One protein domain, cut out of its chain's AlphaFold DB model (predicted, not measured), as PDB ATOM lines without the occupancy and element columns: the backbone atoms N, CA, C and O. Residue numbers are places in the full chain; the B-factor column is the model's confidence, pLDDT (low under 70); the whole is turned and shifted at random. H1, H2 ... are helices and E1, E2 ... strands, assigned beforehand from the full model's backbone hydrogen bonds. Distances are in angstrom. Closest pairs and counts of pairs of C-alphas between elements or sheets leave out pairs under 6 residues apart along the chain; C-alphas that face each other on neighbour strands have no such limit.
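This is residues 6 to 53 and 173 to 254 of the 274 residues of an uncharacterized protein of Euryarchaeota archaeon (UniProt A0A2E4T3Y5). With little regular structure, this is one strongly twisted antiparallel sheet, E1 E2 E5 E4 E3, with H1 at its E1 edge and H3 across E4. The printed part has 130 residues, under half in named elements, ordered H1 E1 E2 H2 E3 E4 E5 H3, class mixed. It is compact, radius of gyration of the C-alphas 14.3 A, spanning 35 by 33 by 27 A.

Find C-alpha 8 at (172.836, 159.429, 137.219), where H1, residues 8 to 11, begins. Read on to E1, 48 to 51; E2, 175 to 180; H2, 188 to 191; E3, 207 to 213; E4, 216 to 225, 26.8 A long, which bends by 50 degrees at 222; E5, 228 to 236, 23.9 A; and H3, 249 to 254, ending at (177.397, 149.022, 110.290).

E3 E4 E5 is a meander, antiparallel neighbours in two hairpins; look for N 218 and O 211, 2.8 A, and N 232 and O 221, 2.7 A. Beyond, N 177 of E2 and O 233 of E5 are 2.9 A apart, and N 50 of E1 and O 176 of E2 2.7 A, within hydrogen-bond range. H1 is on the sheet, its closest C-alphas to E1 being Leu 10 and Gln 50, 4.2 A. H3 is over E4, closest C-alphas Ala 251 and Ile 218, 7.2 A. H2 is only just not on the sheet, with 4 pairs of C-alphas within 10 A. H3 has every O i to N i+4 pair within range; H1 and H2 are too short for one.

Residues 54 to 172 are cut out; C-alphas 53 and 173 are 9.1 A apart. The links H1 to E1, H2 to E3 and E5 to H3 are long. Find pLDDT under 70 at residues 7, 17 to 20, 24 to 26 and 28 to 31.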
ATOM      1  N   ASP A   6     168.829 162.574 138.817       70.44
ATOM      2  CA  ASP A   6     168.582 162.682 137.373       70.44
ATOM      3  C   ASP A   6     169.877 162.712 136.541       70.44
ATOM      4  O   ASP A   6     169.920 162.130 135.458       70.44
ATOM      5  N   HIS A   7     170.967 163.253 137.095       68.06
ATOM      6  CA  HIS A   7     172.304 163.196 136.494       68.06
ATOM      7  C   HIS A   7     172.848 161.758 136.364       68.06
ATOM      8  O   HIS A   7     173.574 161.453 135.419       68.06
ATOM      9  N   LEU A   8     172.442 160.844 137.259       78.06
ATOM     10  CA  LEU A   8     172.836 159.429 137.219       78.06
ATOM     11  C   LEU A   8     172.080 158.631 136.156       78.06
ATOM     12  O   LEU A   8     172.398 157.470 135.899       78.06
ATOM     13  N   TRP A   9     171.065 159.216 135.518       85.06
ATOM     14  CA  TRP A   9     170.254 158.493 134.543       85.06
ATOM     15  C   TRP A   9     171.065 158.043 133.321       85.06
ATOM     16  O   TRP A   9     170.821 156.951 132.805       85.06
ATOM     17  N   LEU A  10     172.033 158.851 132.874       85.81
ATOM     18  CA  LEU A  10     172.941 158.504 131.774       85.81
ATOM     19  C   LEU A  10     174.153 157.704 132.254       85.81
ATOM     20  O   LEU A  10     174.558 156.733 131.614       85.81
ATOM     21  N   SER A  11     174.747 158.118 133.368       81.56
ATOM     22  CA  SER A  11     176.014 157.576 133.852       81.56
ATOM     23  C   SER A  11     175.837 156.225 134.563       81.56
ATOM     24  O   SER A  11     176.752 155.401 134.558       81.56
ATOM     25  N   GLY A  12     174.646 155.947 135.092       82.75
ATOM     26  CA  GLY A  12     174.397 154.800 135.953       82.75
ATOM     27  C   GLY A  12     174.849 155.051 137.391       82.75
ATOM     28  O   GLY A  12     175.444 156.080 137.704       82.75
ATOM     29  N   ASP A  13     174.532 154.097 138.261       79.81
ATOM     30  CA  ASP A  13     174.907 154.129 139.678       79.81
ATOM     31  C   ASP A  13     176.429 153.961 139.851       79.81
ATOM     32  O   ASP A  13     177.056 153.203 139.104       79.81
ATOM     33  N   GLU A  14     177.023 154.612 140.852       75.38
ATOM     34  CA  GLU A  14     178.470 154.541 141.122       75.38
ATOM     35  C   GLU A  14     178.917 153.098 141.427       75.38
ATOM     36  O   GLU A  14     179.976 152.646 140.979       75.38
ATOM     37  N   ASP A  15     178.040 152.325 142.077       75.50
ATOM     38  CA  ASP A  15     178.238 150.914 142.432       75.50
ATOM     39  C   ASP A  15     178.337 149.970 141.218       75.50
ATOM     40  O   ASP A  15     178.599 148.771 141.363       75.50
ATOM     41  N   TRP A  16     178.107 150.462 139.995       77.88
ATOM     42  CA  TRP A  16     178.212 149.658 138.772       77.88
ATOM     43  C   TRP A  16     179.656 149.501 138.272       77.88
ATOM     44  O   TRP A  16     179.873 148.848 137.252       77.88
ATOM     45  N   GLY A  17     180.643 150.019 139.012       60.28
ATOM     46  CA  GLY A  17     182.064 149.911 138.665       60.28
ATOM     47  C   GLY A  17     182.559 151.040 137.761       60.28
ATOM     48  O   GLY A  17     183.564 150.870 137.073       60.28
ATOM     49  N   GLY A  18     181.860 152.179 137.785       59.25
ATOM     50  CA  GLY A  18     182.167 153.374 137.006       59.25
ATOM     51  C   GLY A  18     181.323 153.506 135.739       59.25
ATOM     52  O   GLY A  18     181.019 152.535 135.047       59.25
ATOM     53  N   SER A  19     180.938 154.741 135.434       60.28
ATOM     54  CA  SER A  19     180.195 155.090 134.227       60.28
ATOM     55  C   SER A  19     181.094 155.004 133.002       60.28
ATOM     56  O   SER A  19     182.234 155.474 133.027       60.28
ATOM     57  N   ALA A  20     180.578 154.451 131.901       66.38
ATOM     58  CA  ALA A  20     181.270 154.579 130.627       66.38
ATOM     59  C   ALA A  20     181.459 156.071 130.317       66.38
ATOM     60  O   ALA A  20     180.526 156.866 130.476       66.38
ATOM     61  N   LYS A  21     182.676 156.448 129.908       70.75
ATOM     62  CA  LYS A  21     183.007 157.839 129.592       70.75
ATOM     63  C   LYS A  21     182.033 158.340 128.526       70.75
ATOM     64  O   LYS A  21     181.837 157.681 127.502       70.75
ATOM     65  N   GLN A  22     181.414 159.488 128.784       80.56
ATOM     66  CA  GLN A  22     180.594 160.145 127.775       80.56
ATOM     67  C   GLN A  22     181.474 160.534 126.588       80.56
ATOM     68  O   GLN A  22     182.649 160.867 126.782       80.56
ATOM     69  N   PRO A  23     180.937 160.472 125.364       73.94
ATOM     70  CA  PRO A  23     181.669 160.968 124.215       73.94
ATOM     71  C   PRO A  23     181.983 162.456 124.394       73.94
ATOM     72  O   PRO A  23     181.245 163.196 125.044       73.94
ATOM     73  N   SER A  24     183.078 162.902 123.795       69.12
ATOM     74  CA  SER A  24     183.399 164.322 123.692       69.12
ATOM     75  C   SER A  24     183.842 164.625 122.260       69.12
ATOM     76  O   SER A  24     184.443 163.752 121.623       69.12
ATOM     77  N   PRO A  25     183.567 165.831 121.737       66.56
ATOM     78  CA  PRO A  25     183.947 166.198 120.379       66.56
ATOM     79  C   PRO A  25     185.452 166.022 120.147       66.56
ATOM     80  O   PRO A  25     186.269 166.522 120.917       66.56
ATOM     81  N   GLY A  26     185.820 165.306 119.082       62.12
ATOM     82  CA  GLY A  26     187.222 165.048 118.735       62.12
ATOM     83  C   GLY A  26     187.941 164.026 119.625       62.12
ATOM     84  O   GLY A  26     189.144 163.832 119.453       62.12
ATOM     85  N   ASP A  27     187.243 163.363 120.554       70.75
ATOM     86  CA  ASP A  27     187.800 162.240 121.311       70.75
ATOM     87  C   ASP A  27     187.696 160.945 120.495       70.75
ATOM     88  O   ASP A  27     186.663 160.265 120.493       70.75
ATOM     89  N   ASP A  28     188.796 160.582 119.833       62.47
ATOM     90  CA  ASP A  28     188.933 159.321 119.090       62.47
ATOM     91  C   ASP A  28     188.760 158.079 119.999       62.47
ATOM     92  O   ASP A  28     188.520 156.982 119.497       62.47
ATOM     93  N   ASN A  29     188.809 158.231 121.335       61.75
ATOM     94  CA  ASN A  29     188.564 157.151 122.302       61.75
ATOM     95  C   ASN A  29     187.115 157.091 122.817       61.75
ATOM     96  O   ASN A  29     186.802 156.253 123.664       61.75
ATOM     97  N   SER A  30     186.216 157.953 122.329       64.94
ATOM     98  CA  SER A  30     184.798 157.954 122.728       64.94
ATOM     99  C   SER A  30     184.046 156.679 122.320       64.94
ATOM    100  O   SER A  30     182.951 156.410 122.824       64.94
ATOM    101  N   GLY A  31     184.630 155.894 121.408       69.88
ATOM    102  CA  GLY A  31     184.027 154.708 120.809       69.88
ATOM    103  C   GLY A  31     182.933 155.031 119.791       69.88
ATOM    104  O   GLY A  31     182.429 154.110 119.165       69.88
ATOM    105  N   LEU A  32     182.578 156.305 119.603       78.81
ATOM    106  CA  LEU A  32     181.592 156.741 118.623       78.81
ATOM    107  C   LEU A  32     182.296 157.113 117.303       78.81
ATOM    108  O   LEU A  32     183.347 157.760 117.346       78.81
ATOM    109  N   PRO A  33     181.758 156.743 116.129       80.19
ATOM    110  CA  PRO A  33     182.315 157.174 114.854       80.19
ATOM    111  C   PRO A  33     182.297 158.702 114.722       80.19
ATOM    112  O   PRO A  33     181.354 159.362 115.153       80.19
ATOM    113  N   LYS A  34     183.327 159.270 114.080       74.38
ATOM    114  CA  LYS A  34     183.565 160.730 114.001       74.38
ATOM    115  C   LYS A  34     182.398 161.541 113.440       74.38
ATOM    116  O   LYS A  34     182.294 162.727 113.731       74.38
ATOM    117  N   LEU A  35     181.574 160.917 112.603       76.56
ATOM    118  CA  LEU A  35     180.449 161.562 111.933       76.56
ATOM    119  C   LEU A  35     179.236 161.746 112.847       76.56
ATOM    120  O   LEU A  35     178.373 162.556 112.535       76.56
ATOM    121  N   TRP A  36     179.165 161.035 113.972       85.62
ATOM    122  CA  TRP A  36     178.008 161.120 114.851       85.62
ATOM    123  C   TRP A  36     178.093 162.366 115.745       85.62
ATOM    124  O   TRP A  36     179.087 162.551 116.457       85.62
ATOM    125  N   PRO A  37     177.053 163.219 115.759       85.75
ATOM    126  CA  PRO A  37     177.065 164.445 116.539       85.75
ATOM    127  C   PRO A  37     177.023 164.123 118.031       85.75
ATOM    128  O   PRO A  37     176.253 163.269 118.474       85.75
ATOM    129  N   THR A  38     177.814 164.843 118.821       86.44
ATOM    130  CA  THR A  38     177.839 164.753 120.287       86.44
ATOM    131  C   THR A  38     177.814 166.162 120.877       86.44
ATOM    132  O   THR A  38     178.301 167.090 120.221       86.44
ATOM    133  N   PRO A  39     177.248 166.350 122.082       86.06
ATOM    134  CA  PRO A  39     177.232 167.663 122.710       86.06
ATOM    135  C   PRO A  39     178.643 168.241 122.892       86.06
ATOM    136  O   PRO A  39     179.581 167.531 123.251       86.06
ATOM    137  N   SER A  40     178.772 169.544 122.657       82.25
ATOM    138  CA  SER A  40     179.985 170.351 122.808       82.25
ATOM    139  C   SER A  40     179.698 171.609 123.632       82.25
ATOM    140  O   SER A  40     178.540 171.905 123.937       82.25
ATOM    141  N   ASP A  41     180.736 172.383 123.955       75.62
ATOM    142  CA  ASP A  41     180.585 173.666 124.661       75.62
ATOM    143  C   ASP A  41     179.655 174.642 123.911       75.62
ATOM    144  O   ASP A  41     178.894 175.383 124.531       75.62
ATOM    145  N   ASP A  42     179.660 174.581 122.575       77.12
ATOM    146  CA  ASP A  42     178.867 175.453 121.699       77.12
ATOM    147  C   ASP A  42     177.522 174.838 121.267       77.12
ATOM    148  O   ASP A  42     176.657 175.541 120.739       77.12
ATOM    149  N   SER A  43     177.326 173.527 121.455       82.56
ATOM    150  CA  SER A  43     176.129 172.811 121.004       82.56
ATOM    151  C   SER A  43     175.648 171.796 122.028       82.56
ATOM    152  O   SER A  43     176.283 170.796 122.337       82.56
ATOM    153  N   ALA A  44     174.419 172.002 122.469       86.25
ATOM    154  CA  ALA A  44     173.683 171.134 123.366       86.25
ATOM    155  C   ALA A  44     173.170 169.821 122.744       86.25
ATOM    156  O   ALA A  44     172.495 169.060 123.438       86.25
ATOM    157  N   LYS A  45     173.400 169.595 121.449       90.69
ATOM    158  CA  LYS A  45     172.726 168.565 120.643       90.69
ATOM    159  C   LYS A  45     173.615 167.362 120.372       90.69
ATOM    160  O   LYS A  45     174.835 167.459 120.431       90.69
ATOM    161  N   GLY A  46     172.987 166.253 119.998       90.62
ATOM    162  CA  GLY A  46     173.669 165.032 119.585       90.62
ATOM    163  C   GLY A  46     173.479 163.877 120.558       90.62
ATOM    164  O   GLY A  46     172.659 163.926 121.476       90.62
ATOM    165  N   TRP A  47     174.235 162.815 120.332       91.88
ATOM    166  CA  TRP A  47     174.093 161.548 121.021       91.88
ATOM    167  C   TRP A  47     174.863 161.526 122.339       91.88
ATOM    168  O   TRP A  47     176.037 161.892 122.391       91.88
ATOM    169  N   LEU A  48     174.217 161.037 123.397       91.19
ATOM    170  CA  LEU A  48     174.890 160.686 124.650       91.19
ATOM    171  C   LEU A  48     174.685 159.215 124.976       91.19
ATOM    172  O   LEU A  48     173.668 158.604 124.634       91.19
ATOM    173  N   ARG A  49     175.666 158.648 125.672       91.00
ATOM    174  CA  ARG A  49     175.637 157.251 126.085       91.00
ATOM    175  C   ARG A  49     174.830 157.122 127.370       91.00
ATOM    176  O   ARG A  49     175.065 157.834 128.341       91.00
ATOM    177  N   GLN A  50     173.923 156.159 127.413       91.44
ATOM    178  CA  GLN A  50     173.315 155.683 128.643       91.44
ATOM    179  C   GLN A  50     173.927 154.337 129.026       91.44
ATOM    180  O   GLN A  50     173.716 153.327 128.349       91.44
ATOM    181  N   THR A  51     174.651 154.322 130.142       89.19
ATOM    182  CA  THR A  51     175.143 153.093 130.767       89.19
ATOM    183  C   THR A  51     173.961 152.359 131.382       89.19
ATOM    184  O   THR A  51     173.193 152.922 132.164       89.19
ATOM    185  N   LEU A  52     173.788 151.094 131.013       88.75
ATOM    186  CA  LEU A  52     172.793 150.232 131.632       88.75
ATOM    187  C   LEU A  52     173.467 149.372 132.696       88.75
ATOM    188  O   LEU A  52     174.679 149.161 132.689       88.75
ATOM    189  N   ARG A  53     172.654 148.844 133.607       86.38
ATOM    190  CA  ARG A  53     173.150 148.020 134.703       86.38
ATOM    191  C   ARG A  53     174.004 146.851 134.176       86.38
ATOM    192  O   ARG A  53     173.494 146.068 133.370       86.38
ATOM    193  N   PRO A 173     179.637 145.328 127.108       88.19
ATOM    194  CA  PRO A 173     179.024 146.280 128.021       88.19
ATOM    195  C   PRO A 173     177.545 146.485 127.680       88.19
ATOM    196  O   PRO A 173     177.149 146.529 126.513       88.19
ATOM    197  N   SER A 174     176.718 146.617 128.714       89.75
ATOM    198  CA  SER A 174     175.311 146.973 128.554       89.75
ATOM    199  C   SER A 174     175.166 148.484 128.497       89.75
ATOM    200  O   SER A 174     175.515 149.197 129.435       89.75
ATOM    201  N   GLY A 175     174.609 148.970 127.401       91.12
ATOM    202  CA  GLY A 175     174.425 150.389 127.170       91.12
ATOM    203  C   GLY A 175     173.493 150.626 125.998       91.12
ATOM    204  O   GLY A 175     173.109 149.699 125.287       91.12
ATOM    205  N   ARG A 176     173.113 151.883 125.822       93.75
ATOM    206  CA  ARG A 176     172.420 152.373 124.632       93.75
ATOM    207  C   ARG A 176     172.769 153.833 124.421       93.75
ATOM    208  O   ARG A 176     173.237 154.491 125.344       93.75
ATOM    209  N   TRP A 177     172.509 154.343 123.235       93.75
ATOM    210  CA  TRP A 177     172.769 155.734 122.891       93.75
ATOM    211  C   TRP A 177     171.460 156.468 122.715       93.75
ATOM    212  O   TRP A 177     170.523 155.915 122.150       93.75
ATOM    213  N   LEU A 178     171.381 157.676 123.257       95.00
ATOM    214  CA  LEU A 178     170.167 158.469 123.299       95.00
ATOM    215  C   LEU A 178     170.332 159.741 122.474       95.00
ATOM    216  O   LEU A 178     171.376 160.384 122.545       95.00
ATOM    217  N   LEU A 179     169.276 160.118 121.759       94.88
ATOM    218  CA  LEU A 179     169.167 161.384 121.041       94.88
ATOM    219  C   LEU A 179     167.852 162.069 121.432       94.88
ATOM    220  O   LEU A 179     166.794 161.476 121.204       94.88
ATOM    221  N   PRO A 180     167.868 163.284 122.007       95.50
ATOM    222  CA  PRO A 180     166.649 164.026 122.314       95.50
ATOM    223  C   PRO A 180     165.875 164.359 121.036       95.50
ATOM    224  O   PRO A 180     166.455 164.845 120.064       95.50
ATOM    225  N   VAL A 181     164.560 164.134 121.028       95.31
ATOM    226  CA  VAL A 181     163.703 164.384 119.859       95.31
ATOM    227  C   VAL A 181     162.349 164.954 120.252       95.31
ATOM    228  O   VAL A 181     161.830 164.681 121.332       95.31
ATOM    229  N   ASN A 182     161.730 165.698 119.333       93.88
ATOM    230  CA  ASN A 182     160.305 165.980 119.427       93.88
ATOM    231  C   ASN A 182     159.538 164.804 118.791       93.88
ATOM    232  O   ASN A 182     159.669 164.581 117.583       93.88
ATOM    233  N   PRO A 183     158.726 164.051 119.556       92.69
ATOM    234  CA  PRO A 183     158.023 162.882 119.034       92.69
ATOM    235  C   PRO A 183     157.018 163.234 117.928       92.69
ATOM    236  O   PRO A 183     156.753 162.391 117.078       92.69
ATOM    237  N   SER A 184     156.464 164.457 117.913       91.19
ATOM    238  CA  SER A 184     155.467 164.862 116.912       91.19
ATOM    239  C   SER A 184     156.077 165.213 115.557       91.19
ATOM    240  O   SER A 184     155.354 165.263 114.569       91.19
ATOM    241  N   SER A 185     157.377 165.512 115.515       88.75
ATOM    242  CA  SER A 185     158.098 165.832 114.279       88.75
ATOM    243  C   SER A 185     158.960 164.676 113.779       88.75
ATOM    244  O   SER A 185     159.606 164.817 112.747       88.75
ATOM    245  N   TRP A 186     159.033 163.569 114.520       92.00
ATOM    246  CA  TRP A 186     159.785 162.393 114.102       92.00
ATOM    247  C   TRP A 186     159.041 161.626 113.007       92.00
ATOM    248  O   TRP A 186     157.846 161.343 113.139       92.00
ATOM    249  N   ASN A 187     159.784 161.229 111.977       93.25
ATOM    250  CA  ASN A 187     159.354 160.292 110.954       93.25
ATOM    251  C   ASN A 187     160.523 159.352 110.618       93.25
ATOM    252  O   ASN A 187     161.641 159.822 110.414       93.25
ATOM    253  N   ALA A 188     160.277 158.041 110.600       92.00
ATOM    254  CA  ALA A 188     161.325 157.049 110.369       92.00
ATOM    255  C   ALA A 188     161.848 157.064 108.924       92.00
ATOM    256  O   ALA A 188     163.053 156.942 108.736       92.00
ATOM    257  N   THR A 189     160.971 157.256 107.935       90.25
ATOM    258  CA  THR A 189     161.344 157.300 106.510       90.25
ATOM    259  C   THR A 189     162.320 158.439 106.205       90.25
ATOM    260  O   THR A 189     163.298 158.233 105.497       90.25
ATOM    261  N   ASP A 190     162.091 159.630 106.764       89.69
ATOM    262  CA  ASP A 190     162.974 160.787 106.539       89.69
ATOM    263  C   ASP A 190     164.190 160.801 107.489       89.69
ATOM    264  O   ASP A 190     165.222 161.413 107.205       89.69
ATOM    265  N   GLY A 191     164.044 160.166 108.655       89.19
ATOM    266  CA  GLY A 191     165.008 160.208 109.752       89.19
ATOM    267  C   GLY A 191     166.074 159.114 109.723       89.19
ATOM    268  O   GLY A 191     166.981 159.162 110.557       89.19
ATOM    269  N   LEU A 192     165.964 158.127 108.827       93.69
ATOM    270  CA  LEU A 192     166.857 156.971 108.750       93.69
ATOM    271  C   LEU A 192     167.475 156.815 107.363       93.69
ATOM    272  O   LEU A 192     166.872 157.154 106.349       93.69
ATOM    273  N   SER A 193     168.689 156.279 107.340       91.31
ATOM    274  CA  SER A 193     169.356 155.813 106.126       91.31
ATOM    275  C   SER A 193     168.668 154.580 105.522       91.31
ATOM    276  O   SER A 193     167.869 153.893 106.167       91.31
ATOM    277  N   ASP A 194     169.019 154.256 104.278       88.06
ATOM    278  CA  ASP A 194     168.582 153.017 103.635       88.06
ATOM    279  C   ASP A 194     169.083 151.770 104.392       88.06
ATOM    280  O   ASP A 194     170.173 151.751 104.960       88.06
ATOM    281  N   GLY A 195     168.298 150.687 104.355       89.62
ATOM    282  CA  GLY A 195     168.664 149.381 104.930       89.62
ATOM    283  C   GLY A 195     168.019 149.059 106.280       89.62
ATOM    284  O   GLY A 195     168.058 147.904 106.714       89.62
ATOM    285  N   TRP A 196     167.369 150.035 106.913       95.69
ATOM    286  CA  TRP A 196     166.541 149.803 108.092       95.69
ATOM    287  C   TRP A 196     165.209 149.138 107.728       95.69
ATOM    288  O   TRP A 196     164.501 149.559 106.817       95.69
ATOM    289  N   ASP A 197     164.832 148.120 108.497       95.94
ATOM    290  CA  ASP A 197     163.484 147.560 108.516       95.94
ATOM    291  C   ASP A 197     162.609 148.410 109.448       95.94
ATOM    292  O   ASP A 197     162.740 148.347 110.678       95.94
ATOM    293  N   ILE A 198     161.766 149.265 108.864       96.69
ATOM    294  CA  ILE A 198     160.902 150.193 109.600       96.69
ATOM    295  C   ILE A 198     159.675 149.440 110.127       96.69
ATOM    296  O   ILE A 198     158.850 148.925 109.377       96.69
ATOM    297  N   VAL A 199     159.533 149.420 111.452       96.00
ATOM    298  CA  VAL A 199     158.408 148.803 112.172       96.00
ATOM    299  C   VAL A 199     157.328 149.837 112.504       96.00
ATOM    300  O   VAL A 199     156.144 149.508 112.556       96.00
ATOM    301  N   SER A 200     157.725 151.089 112.741       95.81
ATOM    302  CA  SER A 200     156.827 152.210 113.017       95.81
ATOM    303  C   SER A 200     157.365 153.485 112.382       95.81
ATOM    304  O   SER A 200     158.479 153.901 112.680       95.81
ATOM    305  N   GLU A 201     156.531 154.154 111.586       95.31
ATOM    306  CA  GLU A 201     156.854 155.469 111.016       95.31
ATOM    307  C   GLU A 201     156.953 156.564 112.081       95.31
ATOM    308  O   GLU A 201     157.716 157.517 111.944       95.31
ATOM    309  N   PHE A 202     156.184 156.428 113.160       95.25
ATOM    310  CA  PHE A 202     156.074 157.434 114.209       95.25
ATOM    311  C   PHE A 202     156.856 157.038 115.455       95.25
ATOM    312  O   PHE A 202     157.172 155.865 115.680       95.25
ATOM    313  N   TRP A 203     157.123 158.031 116.301       96.06
ATOM    314  CA  TRP A 203     157.794 157.803 117.569       96.06
ATOM    315  C   TRP A 203     156.914 156.923 118.462       96.06
ATOM    316  O   TRP A 203     155.733 157.202 118.674       96.06
ATOM    317  N   THR A 204     157.494 155.858 119.004       94.50
ATOM    318  CA  THR A 204     156.820 154.933 119.918       94.50
ATOM    319  C   THR A 204     157.822 154.367 120.911       94.50
ATOM    320  O   THR A 204     159.002 154.236 120.599       94.50
ATOM    321  N   SER A 205     157.363 153.991 122.105       91.56
ATOM    322  CA  SER A 205     158.191 153.274 123.083       91.56
ATOM    323  C   SER A 205     158.478 151.818 122.693       91.56
ATOM    324  O   SER A 205     159.229 151.129 123.378       91.56
ATOM    325  N   ALA A 206     157.847 151.328 121.624       92.00
ATOM    326  CA  ALA A 206     158.130 150.040 121.001       92.00
ATOM    327  C   ALA A 206     159.287 150.158 119.975       92.00
ATOM    328  O   ALA A 206     159.793 151.259 119.741       92.00
ATOM    329  N   PRO A 207     159.737 149.050 119.352       94.31
ATOM    330  CA  PRO A 207     160.660 149.116 118.219       94.31
ATOM    331  C   PRO A 207     160.132 150.024 117.100       94.31
ATOM    332  O   PRO A 207     159.014 149.831 116.626       94.31
ATOM    333  N   ILE A 208     160.952 150.997 116.697       96.62
ATOM    334  CA  ILE A 208     160.708 151.919 115.579       96.62
ATOM    335  C   ILE A 208     161.300 151.330 114.304       96.62
ATOM    336  O   ILE A 208     160.609 151.220 113.299       96.62
ATOM    337  N   ALA A 209     162.562 150.907 114.358       96.62
ATOM    338  CA  ALA A 209     163.256 150.324 113.219       96.62
ATOM    339  C   ALA A 209     164.321 149.320 113.674       96.62
ATOM    340  O   ALA A 209     164.763 149.341 114.833       96.62
ATOM    341  N   ARG A 210     164.714 148.428 112.762       96.06
ATOM    342  CA  ARG A 210     165.713 147.382 113.000       96.06
ATOM    343  C   ARG A 210     166.742 147.347 111.881       96.06
ATOM    344  O   ARG A 210     166.381 147.410 110.714       96.06
ATOM    345  N   LEU A 211     168.001 147.154 112.239       95.25
ATOM    346  CA  LEU A 211     169.088 146.899 111.304       95.25
ATOM    347  C   LEU A 211     169.754 145.578 111.696       95.25
ATOM    348  O   LEU A 211     170.241 145.421 112.818       95.25
ATOM    349  N   ASN A 212     169.715 144.598 110.793       94.06
ATOM    350  CA  ASN A 212     170.296 143.280 111.038       94.06
ATOM    351  C   ASN A 212     171.817 143.334 110.878       94.06
ATOM    352  O   ASN A 212     172.316 143.847 109.880       94.06
ATOM    353  N   VAL A 213     172.533 142.755 111.839       93.38
ATOM    354  CA  VAL A 213     173.991 142.591 111.813       93.38
ATOM    355  C   VAL A 213     174.338 141.176 112.269       93.38
ATOM    356  O   VAL A 213     173.576 140.545 112.995       93.38
ATOM    357  N   ASP A 214     175.499 140.648 111.902       89.00
ATOM    358  CA  ASP A 214     175.853 139.267 112.272       89.00
ATOM    359  C   ASP A 214     175.911 139.046 113.797       89.00
ATOM    360  O   ASP A 214     175.654 137.948 114.295       89.00
ATOM    361  N   SER A 215     176.201 140.102 114.566       87.44
ATOM    362  CA  SER A 215     176.224 140.070 116.031       87.44
ATOM    363  C   SER A 215     174.842 140.184 116.694       87.44
ATOM    364  O   SER A 215     174.760 140.072 117.923       87.44
ATOM    365  N   GLY A 216     173.760 140.371 115.926       93.12
ATOM    366  CA  GLY A 216     172.393 140.521 116.425       93.12
ATOM    367  C   GLY A 216     171.558 141.525 115.625       93.12
ATOM    368  O   GLY A 216     171.506 141.505 114.401       93.12
ATOM    369  N   GLN A 217     170.845 142.406 116.318       95.25
ATOM    370  CA  GLN A 217     170.058 143.457 115.678       95.25
ATOM    371  C   GLN A 217     170.299 144.784 116.369       95.25
ATOM    372  O   GLN A 217     170.144 144.891 117.586       95.25
ATOM    373  N   ILE A 218     170.634 145.809 115.596       96.38
ATOM    374  CA  ILE A 218     170.603 147.179 116.084       96.38
ATOM    375  C   ILE A 218     169.145 147.633 116.029       96.38
ATOM    376  O   ILE A 218     168.479 147.517 115.001       96.38
ATOM    377  N   ILE A 219     168.627 148.114 117.151       96.44
ATOM    378  CA  ILE A 219     167.230 148.513 117.289       96.44
ATOM    379  C   ILE A 219     167.167 149.980 117.678       96.44
ATOM    380  O   ILE A 219     167.822 150.410 118.635       96.44
ATOM    381  N   LEU A 220     166.304 150.707 116.970       96.75
ATOM    382  CA  LEU A 220     165.862 152.039 117.339       96.75
ATOM    383  C   LEU A 220     164.536 151.942 118.102       96.75
ATOM    384  O   LEU A 220     163.582 151.318 117.636       96.75
ATOM    385  N   THR A 221     164.463 152.558 119.276       96.38
ATOM    386  CA  THR A 221     163.252 152.621 120.116       96.38
ATOM    387  C   THR A 221     163.029 154.034 120.630       96.38
ATOM    388  O   THR A 221     163.967 154.823 120.710       96.38
ATOM    389  N   GLY A 222     161.803 154.363 121.024       95.94
ATOM    390  CA  GLY A 222     161.529 155.562 121.806       95.94
ATOM    391  C   GLY A 222     161.754 155.330 123.301       95.94
ATOM    392  O   GLY A 222     161.351 154.314 123.864       95.94
ATOM    393  N   VAL A 223     162.362 156.304 123.974       95.50
ATOM    394  CA  VAL A 223     162.528 156.319 125.434       95.50
ATOM    395  C   VAL A 223     161.971 157.620 125.989       95.50
ATOM    396  O   VAL A 223     162.159 158.683 125.406       95.50
ATOM    397  N   SER A 224     161.281 157.541 127.125       93.25
ATOM    398  CA  SER A 224     160.760 158.710 127.834       93.25
ATOM    399  C   SER A 224     161.411 158.856 129.208       93.25
ATOM    400  O   SER A 224     161.684 157.866 129.893       93.25
ATOM    401  N   ARG A 225     161.646 160.107 129.612       91.75
ATOM    402  CA  ARG A 225     162.047 160.490 130.971       91.75
ATOM    403  C   ARG A 225     161.322 161.787 131.314       91.75
ATOM    404  O   ARG A 225     161.658 162.831 130.779       91.75
ATOM    405  N   GLY A 226     160.293 161.715 132.158       88.62
ATOM    406  CA  GLY A 226     159.416 162.868 132.396       88.62
ATOM    407  C   GLY A 226     158.730 163.317 131.102       88.62
ATOM    408  O   GLY A 226     158.139 162.492 130.398       88.62
ATOM    409  N   ASP A 227     158.847 164.601 130.771       90.06
ATOM    410  CA  ASP A 227     158.321 165.179 129.527       90.06
ATOM    411  C   ASP A 227     159.292 165.041 128.344       90.06
ATOM    412  O   ASP A 227     158.879 165.144 127.188       90.06
ATOM    413  N   ASP A 228     160.549 164.686 128.611       93.56
ATOM    414  CA  ASP A 228     161.568 164.519 127.583       93.56
ATOM    415  C   ASP A 228     161.405 163.190 126.839       93.56
ATOM    416  O   ASP A 228     160.986 162.153 127.386       93.56
ATOM    417  N   ARG A 229     161.716 163.224 125.544       95.75
ATOM    418  CA  ARG A 229     161.579 162.099 124.619       95.75
ATOM    419  C   ARG A 229     162.875 161.922 123.855       95.75
ATOM    420  O   ARG A 229     163.493 162.887 123.416       95.75
ATOM    421  N   PHE A 230     163.265 160.668 123.701       96.38
ATOM    422  CA  PHE A 230     164.528 160.290 123.096       96.38
ATOM    423  C   PHE A 230     164.294 159.194 122.068       96.38
ATOM    424  O   PHE A 230     163.396 158.358 122.228       96.38
ATOM    425  N   LEU A 231     165.125 159.180 121.036       96.81
ATOM    426  CA  LEU A 231     165.434 157.959 120.310       96.81
ATOM    427  C   LEU A 231     166.541 157.232 121.054       96.81
ATOM    428  O   LEU A 231     167.443 157.861 121.602       96.81
ATOM    429  N   ALA A 232     166.460 155.913 121.070       96.25
ATOM    430  CA  ALA A 232     167.418 155.051 121.718       96.25
ATOM    431  C   ALA A 232     167.919 153.994 120.747       96.25
ATOM    432  O   ALA A 232     167.133 153.190 120.242       96.25
ATOM    433  N   LEU A 233     169.230 153.992 120.538       96.06
ATOM    434  CA  LEU A 233     169.951 153.052 119.699       96.06
ATOM    435  C   LEU A 233     170.639 152.007 120.576       96.06
ATOM    436  O   LEU A 233     171.401 152.345 121.485       96.06
ATOM    437  N   SER A 234     170.370 150.733 120.318       96.31
ATOM    438  CA  SER A 234     170.926 149.630 121.105       96.31
ATOM    439  C   SER A 234     171.190 148.403 120.245       96.31
ATOM    440  O   SER A 234     170.464 148.175 119.282       96.31
ATOM    441  N   LEU A 235     172.191 147.598 120.605       96.12
ATOM    442  CA  LEU A 235     172.410 146.285 120.002       96.12
ATOM    443  C   LEU A 235     171.720 145.220 120.855       96.12
ATOM    444  O   LEU A 235     172.010 145.077 122.042       96.12
ATOM    445  N   ILE A 236     170.828 144.449 120.247       95.00
ATOM    446  CA  ILE A 236     170.192 143.292 120.867       95.00
ATOM    447  C   ILE A 236     170.836 142.034 120.292       95.00
ATOM    448  O   ILE A 236     170.683 141.731 119.110       95.00
ATOM    449  N   GLY A 237     171.571 141.302 121.131       92.12
ATOM    450  CA  GLY A 237     172.207 140.050 120.718       92.12
ATOM    451  C   GLY A 237     171.183 138.931 120.468       92.12
ATOM    452  O   GLY A 237     170.038 139.047 120.908       92.12
ATOM    453  N   PRO A 238     171.580 137.789 119.870       88.88
ATOM    454  CA  PRO A 238     170.672 136.677 119.554       88.88
ATOM    455  C   PRO A 238     169.954 136.113 120.779       88.88
ATOM    456  O   PRO A 238     168.813 135.665 120.704       88.88
ATOM    457  N   ALA A 239     170.621 136.167 121.933       90.00
ATOM    458  CA  ALA A 239     169.999 135.779 123.177       90.00
ATOM    459  C   ALA A 239     168.845 136.729 123.537       90.00
ATOM    460  O   ALA A 239     167.839 136.282 124.070       90.00
ATOM    461  N   GLY A 240     168.954 138.024 123.236       91.25
ATOM    462  CA  GLY A 240     167.996 139.073 123.596       91.25
ATOM    463  C   GLY A 240     168.523 140.067 124.633       91.25
ATOM    464  O   GLY A 240     167.750 140.894 125.113       91.25
ATOM    465  N   PHE A 241     169.801 139.970 125.014       92.75
ATOM    466  CA  PHE A 241     170.448 140.945 125.894       92.75
ATOM    467  C   PHE A 241     170.776 142.240 125.147       92.75
ATOM    468  O   PHE A 241     171.136 142.208 123.970       92.75
ATOM    469  N   VAL A 242     170.664 143.355 125.866       94.25
ATOM    470  CA  VAL A 242     170.955 144.706 125.378       94.25
ATOM    471  C   VAL A 242     172.418 145.060 125.641       94.25
ATOM    472  O   VAL A 242     172.901 144.982 126.780       94.25
ATOM    473  N   HIS A 243     173.094 145.493 124.583       93.56
ATOM    474  CA  HIS A 243     174.497 145.876 124.558       93.56
ATOM    475  C   HIS A 243     174.684 147.248 123.911       93.56
ATOM    476  O   HIS A 243     173.878 147.683 123.083       93.56
ATOM    477  N   ASP A 244     175.779 147.905 124.289       92.88
ATOM    478  CA  ASP A 244     176.237 149.117 123.620       92.88
ATOM    479  C   ASP A 244     176.613 148.779 122.162       92.88
ATOM    480  O   ASP A 244     177.521 147.966 121.950       92.88
ATOM    481  N   PRO A 245     175.927 149.355 121.156       93.44
ATOM    482  CA  PRO A 245     176.153 149.013 119.757       93.44
ATOM    483  C   PRO A 245     177.548 149.398 119.265       93.44
ATOM    484  O   PRO A 245     178.064 148.756 118.360       93.44
ATOM    485  N   PHE A 246     178.199 150.384 119.881       91.25
ATOM    486  CA  PHE A 246     179.531 150.813 119.459       91.25
ATOM    487  C   PHE A 246     180.666 150.064 120.164       91.25
ATOM    488  O   PHE A 246     181.832 150.265 119.831       91.25
ATOM    489  N   ALA A 247     180.342 149.192 121.124       88.94
ATOM    490  CA  ALA A 247     181.304 148.294 121.759       88.94
ATOM    491  C   ALA A 247     181.465 146.954 121.011       88.94
ATOM    492  O   ALA A 247     182.293 146.130 121.399       88.94
ATOM    493  N   ASP A 248     180.664 146.715 119.971       90.44
ATOM    494  CA  ASP A 248     180.736 145.539 119.107       90.44
ATOM    495  C   ASP A 248     181.262 145.950 117.730       90.44
ATOM    496  O   ASP A 248     180.699 146.838 117.102       90.44
ATOM    497  N   ASN A 249     182.334 145.314 117.248       89.19
ATOM    498  CA  ASN A 249     183.007 145.742 116.014       89.19
ATOM    499  C   ASN A 249     182.098 145.693 114.777       89.19
ATOM    500  O   ASN A 249     182.181 146.577 113.933       89.19
ATOM    501  N   LEU A 250     181.237 144.676 114.674       90.94
ATOM    502  CA  LEU A 250     180.369 144.482 113.508       90.94
ATOM    503  C   LEU A 250     179.229 145.500 113.508       90.94
ATOM    504  O   LEU A 250     178.918 146.096 112.479       90.94
ATOM    505  N   ALA A 251     178.635 145.746 114.678       91.62
ATOM    506  CA  ALA A 251     177.652 146.810 114.826       91.62
ATOM    507  C   ALA A 251     178.287 148.200 114.640       91.62
ATOM    508  O   ALA A 251     177.684 149.056 114.004       91.62
ATOM    509  N   HIS A 252     179.512 148.417 115.122       90.06
ATOM    510  CA  HIS A 252     180.247 149.665 114.922       90.06
ATOM    511  C   HIS A 252     180.529 149.931 113.436       90.06
ATOM    512  O   HIS A 252     180.353 151.055 112.980       90.06
ATOM    513  N   GLU A 253     180.923 148.911 112.669       90.06
ATOM    514  CA  GLU A 253     181.133 149.022 111.220       90.06
ATOM    515  C   GLU A 253     179.831 149.376 110.486       90.06
ATOM    516  O   GLU A 253     179.813 150.309 109.679       90.06
ATOM    517  N   ALA A 254     178.722 148.716 110.836       89.94
ATOM    518  CA  ALA A 254     177.397 149.022 110.290       89.94
ATOM    519  C   ALA A 254     176.901 150.439 110.649       89.94
ATOM    520  O   ALA A 254     176.074 151.003 109.939       89.94
TER     521      ALA A 254